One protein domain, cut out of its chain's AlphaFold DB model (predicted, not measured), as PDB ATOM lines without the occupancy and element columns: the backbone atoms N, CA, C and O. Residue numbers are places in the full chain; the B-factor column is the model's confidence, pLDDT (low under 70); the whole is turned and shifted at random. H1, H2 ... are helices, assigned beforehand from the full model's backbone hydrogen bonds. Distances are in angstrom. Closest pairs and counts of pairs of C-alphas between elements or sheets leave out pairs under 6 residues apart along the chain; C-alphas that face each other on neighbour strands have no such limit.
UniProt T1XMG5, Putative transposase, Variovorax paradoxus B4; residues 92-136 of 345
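What this domain is: This is residues 92 to 136 of the 345 residues of the protein "Putative transposase" of Variovorax paradoxus B4 (UniProt T1XMG5). Three short helices stand at large angles to one another, H1 along one side, with H2 and H3 set crosswise to it and to each other; the link of residues 104 to 113 loops out at one end of the long axis. The printed part has 45 residues, with H1, H2 and H3 in chain order and no named strand: all helix. It is compact, with a radius of gyration of the C-alphas of 9.5 A and spans of 25 by 18 by 18 A.

How they stand to each other: Start at H1, residues 92 to 103. With residues 97 to 101 alone it only just touches H2, residues 114 to 121, with 3 pairs of C-alphas within 8 A; the closest C-alphas, of Val 97 and Thr 121, are 7.0 A apart. The tilt is steep, 62 degrees, opposite ways. With residues 94 to 98 alone H1 only just touches H3, residues 125 to 135, also with 3 pairs, about perpendicular at 76 degrees; the closest C-alphas are Val 94 and Ile 131, 6.9 A. H2 and H3 touch, about perpendicular at 81 degrees; the closest C-alphas are Ala 118 and Gln 125, 5.1 A. In H1, H2 and H3 every O i to N i+4 pair is within hydrogen-bond range.

Where its parts are: Find C-alpha 92 at (-11.383, 75.026, 151.990); H1 runs 16.2 A from there to C-alpha 103. H2 spans 10.5 A, and H3 15.6 A, ending at C-alpha 135 (-5.917, 62.144, 147.971).

The domain as a whole: The C-alphas farthest apart, of Ala 92 and Ala 108, are 26.3 A apart. The printed part has no cut; the link from H1 to H2 is short, that from H2 to H3 tight. No printed residue is under 70 in pLDDT.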
ATOM      1  N   ALA A  92     -12.322  74.361 151.079       91.88
ATOM      2  CA  ALA A  92     -11.383  75.026 151.990       91.88
ATOM      3  C   ALA A  92     -11.063  74.200 153.254       91.88
ATOM      4  O   ALA A  92      -9.939  74.209 153.761       91.88
ATOM      5  N   ARG A  93     -12.040  73.443 153.776       93.31
ATOM      6  CA  ARG A  93     -11.822  72.553 154.934       93.31
ATOM      7  C   ARG A  93     -11.046  71.304 154.539       93.31
ATOM      8  O   ARG A  93     -10.303  70.774 155.360       93.31
ATOM      9  N   VAL A  94     -11.237  70.818 153.315       93.88
ATOM     10  CA  VAL A  94     -10.464  69.699 152.769       93.88
ATOM     11  C   VAL A  94      -9.004  70.112 152.607       93.88
ATOM     12  O   VAL A  94      -8.125  69.402 153.096       93.88
ATOM     13  N   ASP A  95      -8.753  71.285 152.030       92.75
ATOM     14  CA  ASP A  95      -7.406  71.825 151.827       92.75
ATOM     15  C   ASP A  95      -6.673  72.026 153.155       92.75
ATOM     16  O   ASP A  95      -5.530  71.593 153.303       92.75
ATOM     17  N   ALA A  96      -7.358  72.567 154.167       92.94
ATOM     18  CA  ALA A  96      -6.798  72.713 155.509       92.94
ATOM     19  C   ALA A  96      -6.374  71.365 156.124       92.94
ATOM     20  O   ALA A  96      -5.325  71.274 156.763       92.94
ATOM     21  N   VAL A  97      -7.156  70.297 155.917       95.19
ATOM     22  CA  VAL A  97      -6.790  68.943 156.374       95.19
ATOM     23  C   VAL A  97      -5.560  68.438 155.630       95.19
ATOM     24  O   VAL A  97      -4.683  67.843 156.255       95.19
ATOM     25  N   ILE A  98      -5.484  68.645 154.314       93.50
ATOM     26  CA  ILE A  98      -4.363  68.183 153.487       93.50
ATOM     27  C   ILE A  98      -3.074  68.897 153.891       93.50
ATOM     28  O   ILE A  98      -2.108  68.218 154.236       93.50
ATOM     29  N   ALA A  99      -3.084  70.232 153.923       92.75
ATOM     30  CA  ALA A  99      -1.935  71.044 154.320       92.75
ATOM     31  C   ALA A  99      -1.436  70.627 155.709       92.75
ATOM     32  O   ALA A  99      -0.284  70.231 155.874       92.75
ATOM     33  N   LYS A 100      -2.345  70.537 156.689       93.88
ATOM     34  CA  LYS A 100      -1.992  70.114 158.048       93.88
ATOM     35  C   LYS A 100      -1.410  68.701 158.100       93.88
ATOM     36  O   LYS A 100      -0.489  68.450 158.873       93.88
ATOM     37  N   THR A 101      -1.922  67.785 157.278       92.69
ATOM     38  CA  THR A 101      -1.410  66.408 157.203       92.69
ATOM     39  C   THR A 101       0.032  66.353 156.687       92.69
ATOM     40  O   THR A 101       0.780  65.481 157.122       92.69
ATOM     41  N   LEU A 102       0.409  67.243 155.765       87.69
ATOM     42  CA  LEU A 102       1.717  67.242 155.101       87.69
ATOM     43  C   LEU A 102       2.769  68.089 155.825       87.69
ATOM     44  O   LEU A 102       3.947  67.745 155.807       87.69
ATOM     45  N   GLU A 103       2.352  69.187 156.445       88.25
ATOM     46  CA  GLU A 103       3.267  70.212 156.962       88.25
ATOM     47  C   GLU A 103       3.506  70.105 158.467       88.25
ATOM     48  O   GLU A 103       4.436  70.708 158.996       88.25
ATOM     49  N   SER A 104       2.676  69.343 159.180       87.50
ATOM     50  CA  SER A 104       2.744  69.263 160.637       87.50
ATOM     51  C   SER A 104       2.664  67.832 161.144       87.50
ATOM     52  O   SER A 104       2.204  66.923 160.454       87.50
ATOM     53  N   VAL A 105       3.082  67.646 162.390       87.12
ATOM     54  CA  VAL A 105       3.005  66.392 163.138       87.12
ATOM     55  C   VAL A 105       2.386  66.727 164.501       87.12
ATOM     56  O   VAL A 105       2.659  67.806 165.025       87.12
ATOM     57  N   PRO A 106       1.522  65.874 165.077       89.06
ATOM     58  CA  PRO A 106       0.936  66.141 166.390       89.06
ATOM     59  C   PRO A 106       1.982  66.069 167.512       89.06
ATOM     60  O   PRO A 106       2.832  65.185 167.503       89.06
ATOM     61  N   ASP A 107       1.834  66.903 168.545       80.75
ATOM     62  CA  ASP A 107       2.806  67.035 169.649       80.75
ATOM     63  C   ASP A 107       3.176  65.711 170.343       80.75
ATOM     64  O   ASP A 107       4.302  65.525 170.799       80.75
ATOM     65  N   ALA A 108       2.230  64.771 170.427       82.94
ATOM     66  CA  ALA A 108       2.383  63.512 171.160       82.94
ATOM     67  C   ALA A 108       2.417  62.257 170.265       82.94
ATOM     68  O   ALA A 108       2.187  61.152 170.761       82.94
ATOM     69  N   ALA A 109       2.642  62.382 168.950       83.50
ATOM     70  CA  ALA A 109       2.773  61.212 168.076       83.50
ATOM     71  C   ALA A 109       3.666  61.469 166.856       83.50
ATOM     72  O   ALA A 109       3.764  62.578 166.365       83.50
ATOM     73  N   THR A 110       4.273  60.412 166.307       83.44
ATOM     74  CA  THR A 110       5.163  60.509 165.131       83.44
ATOM     75  C   THR A 110       4.426  60.847 163.830       83.44
ATOM     76  O   THR A 110       5.045  61.284 162.868       83.44
ATOM     77  N   HIS A 111       3.115  60.609 163.763       87.81
ATOM     78  CA  HIS A 111       2.289  60.891 162.591       87.81
ATOM     79  C   HIS A 111       0.842  61.177 162.992       87.81
ATOM     80  O   HIS A 111       0.373  60.777 164.063       87.81
ATOM     81  N   TRP A 112       0.096  61.823 162.096       93.56
ATOM     82  CA  TRP A 112      -1.337  62.010 162.275       93.56
ATOM     83  C   TRP A 112      -2.085  60.678 162.251       93.56
ATOM     84  O   TRP A 112      -2.018  59.913 161.288       93.56
ATOM     85  N   SER A 113      -2.892  60.438 163.283       92.94
ATOM     86  CA  SER A 113      -3.946  59.429 163.233       92.94
ATOM     87  C   SER A 113      -5.238  60.064 162.720       92.94
ATOM     88  O   SER A 113      -5.484  61.256 162.914       92.94
ATOM     89  N   THR A 114      -6.122  59.263 162.122       95.00
ATOM     90  CA  THR A 114      -7.436  59.766 161.671       95.00
ATOM     91  C   THR A 114      -8.249  60.386 162.812       95.00
ATOM     92  O   THR A 114      -8.984  61.342 162.587       95.00
ATOM     93  N   ARG A 115      -8.112  59.869 164.043       94.38
ATOM     94  CA  ARG A 115      -8.816  60.378 165.232       94.38
ATOM     95  C   ARG A 115      -8.221  61.686 165.744       94.38
ATOM     96  O   ARG A 115      -8.976  62.584 166.099       94.38
ATOM     97  N   THR A 116      -6.893  61.799 165.776       94.88
ATOM     98  CA  THR A 116      -6.233  63.034 166.221       94.88
ATOM     99  C   THR A 116      -6.472  64.163 165.227       94.88
ATOM    100  O   THR A 116      -6.886  65.234 165.648       94.88
ATOM    101  N   MET A 117      -6.354  63.897 163.923       95.44
ATOM    102  CA  MET A 117      -6.680  64.872 162.876       95.44
ATOM    103  C   MET A 117      -8.153  65.307 162.925       95.44
ATOM    104  O   MET A 117      -8.459  66.485 162.779       95.44
ATOM    105  N   ALA A 118      -9.080  64.376 163.176       95.88
ATOM    106  CA  ALA A 118     -10.504  64.682 163.315       95.88
ATOM    107  C   ALA A 118     -10.796  65.612 164.501       95.88
ATOM    108  O   ALA A 118     -11.483  66.617 164.332       95.88
ATOM    109  N   ARG A 119     -10.233  65.310 165.680       93.94
ATOM    110  CA  ARG A 119     -10.364  66.159 166.876       93.94
ATOM    111  C   ARG A 119      -9.822  67.564 166.624       93.94
ATOM    112  O   ARG A 119     -10.434  68.535 167.038       93.94
ATOM    113  N   GLU A 120      -8.704  67.635 165.922       93.56
ATOM    114  CA  GLU A 120      -7.987  68.871 165.658       93.56
ATOM    115  C   GLU A 120      -8.668  69.765 164.607       93.56
ATOM    116  O   GLU A 120      -8.611  70.986 164.687       93.56
ATOM    117  N   THR A 121      -9.327  69.167 163.615       92.44
ATOM    118  CA  THR A 121      -9.992  69.893 162.512       92.44
ATOM    119  C   THR A 121     -11.503  70.045 162.706       92.44
ATOM    120  O   THR A 121     -12.185  70.626 161.861       92.44
ATOM    121  N   GLY A 122     -12.055  69.498 163.796       93.88
ATOM    122  CA  GLY A 122     -13.498  69.486 164.059       93.88
ATOM    123  C   GLY A 122     -14.302  68.679 163.030       93.88
ATOM    124  O   GLY A 122     -15.489  68.934 162.820       93.88
ATOM    125  N   LEU A 123     -13.662  67.733 162.337       94.44
ATOM    126  CA  LEU A 123     -14.294  66.843 161.363       94.44
ATOM    127  C   LEU A 123     -14.591  65.478 161.982       94.44
ATOM    128  O   LEU A 123     -13.984  65.071 162.968       94.44
ATOM    129  N   SER A 124     -15.504  64.719 161.374       95.81
ATOM    130  CA  SER A 124     -15.680  63.322 161.764       95.81
ATOM    131  C   SER A 124     -14.466  62.490 161.339       95.81
ATOM    132  O   SER A 124     -13.845  62.724 160.299       95.81
ATOM    133  N   GLN A 125     -14.153  61.449 162.110       96.50
ATOM    134  CA  GLN A 125     -13.075  60.515 161.768       96.50
ATOM    135  C   GLN A 125     -13.275  59.889 160.375       96.50
ATOM    136  O   GLN A 125     -12.308  59.710 159.628       96.50
ATOM    137  N   THR A 126     -14.523  59.608 159.990       96.06
ATOM    138  CA  THR A 126     -14.861  59.054 158.673       96.06
ATOM    139  C   THR A 126     -14.634  60.060 157.549       96.06
ATOM    140  O   THR A 126     -14.172  59.663 156.481       96.06
ATOM    141  N   ALA A 127     -14.894  61.350 157.780       95.38
ATOM    142  CA  ALA A 127     -14.597  62.412 156.825       95.38
ATOM    143  C   ALA A 127     -13.094  62.513 156.555       95.38
ATOM    144  O   ALA A 127     -12.683  62.414 155.402       95.38
ATOM    145  N   VAL A 128     -12.272  62.589 157.607       96.19
ATOM    146  CA  VAL A 128     -10.805  62.607 157.478       96.19
ATOM    147  C   VAL A 128     -10.306  61.365 156.738       96.19
ATOM    148  O   VAL A 128      -9.510  61.460 155.811       96.19
ATOM    149  N   SER A 129     -10.829  60.187 157.086       96.31
ATOM    150  CA  SER A 129     -10.452  58.936 156.423       96.31
ATOM    151  C   SER A 129     -10.835  58.906 154.935       96.31
ATOM    152  O   SER A 129     -10.105  58.332 154.128       96.31
ATOM    153  N   ARG A 130     -11.964  59.517 154.551       95.12
ATOM    154  CA  ARG A 130     -12.372  59.660 153.144       95.12
ATOM    155  C   ARG A 130     -11.491  60.656 152.400       95.12
ATOM    156  O   ARG A 130     -11.097  60.344 151.284       95.12
ATOM    157  N   ILE A 131     -11.161  61.789 153.023       94.88
ATOM    158  CA  ILE A 131     -10.241  62.790 152.466       94.88
ATOM    159  C   ILE A 131      -8.889  62.126 152.193       94.88
ATOM    160  O   ILE A 131      -8.452  62.079 151.049       94.88
ATOM    161  N   TRP A 132      -8.274  61.488 153.190       95.44
ATOM    162  CA  TRP A 132      -6.978  60.830 152.998       95.44
ATOM    163  C   TRP A 132      -6.999  59.753 151.911       95.44
ATOM    164  O   TRP A 132      -6.074  59.691 151.112       95.44
ATOM    165  N   ARG A 133      -8.063  58.940 151.814       95.00
ATOM    166  CA  ARG A 133      -8.186  57.950 150.728       95.00
ATOM    167  C   ARG A 133      -8.354  58.587 149.351       95.00
ATOM    168  O   ARG A 133      -7.797  58.063 148.396       95.00
ATOM    169  N   ALA A 134      -9.118  59.673 149.246       92.75
ATOM    170  CA  ALA A 134      -9.337  60.366 147.979       92.75
ATOM    171  C   ALA A 134      -8.040  60.983 147.435       92.75
ATOM    172  O   ALA A 134      -7.798  60.917 146.235       92.75
ATOM    173  N   PHE A 135      -7.195  61.514 148.323       92.25
ATOM    174  CA  PHE A 135      -5.917  62.144 147.971       92.25
ATOM    175  C   PHE A 135      -4.699  61.213 148.109       92.25
ATOM    176  O   PHE A 135      -3.572  61.643 147.894       92.25
ATOM    177  N   GLY A 136      -4.894  59.943 148.480       90.38
ATOM    178  CA  GLY A 136      -3.805  58.972 148.644       90.38
ATOM    179  C   GLY A 136      -2.850  59.250 149.814       90.38
ATOM    180  O   GLY A 136      -1.761  58.683 149.849       90.38
TER     181      GLY A 136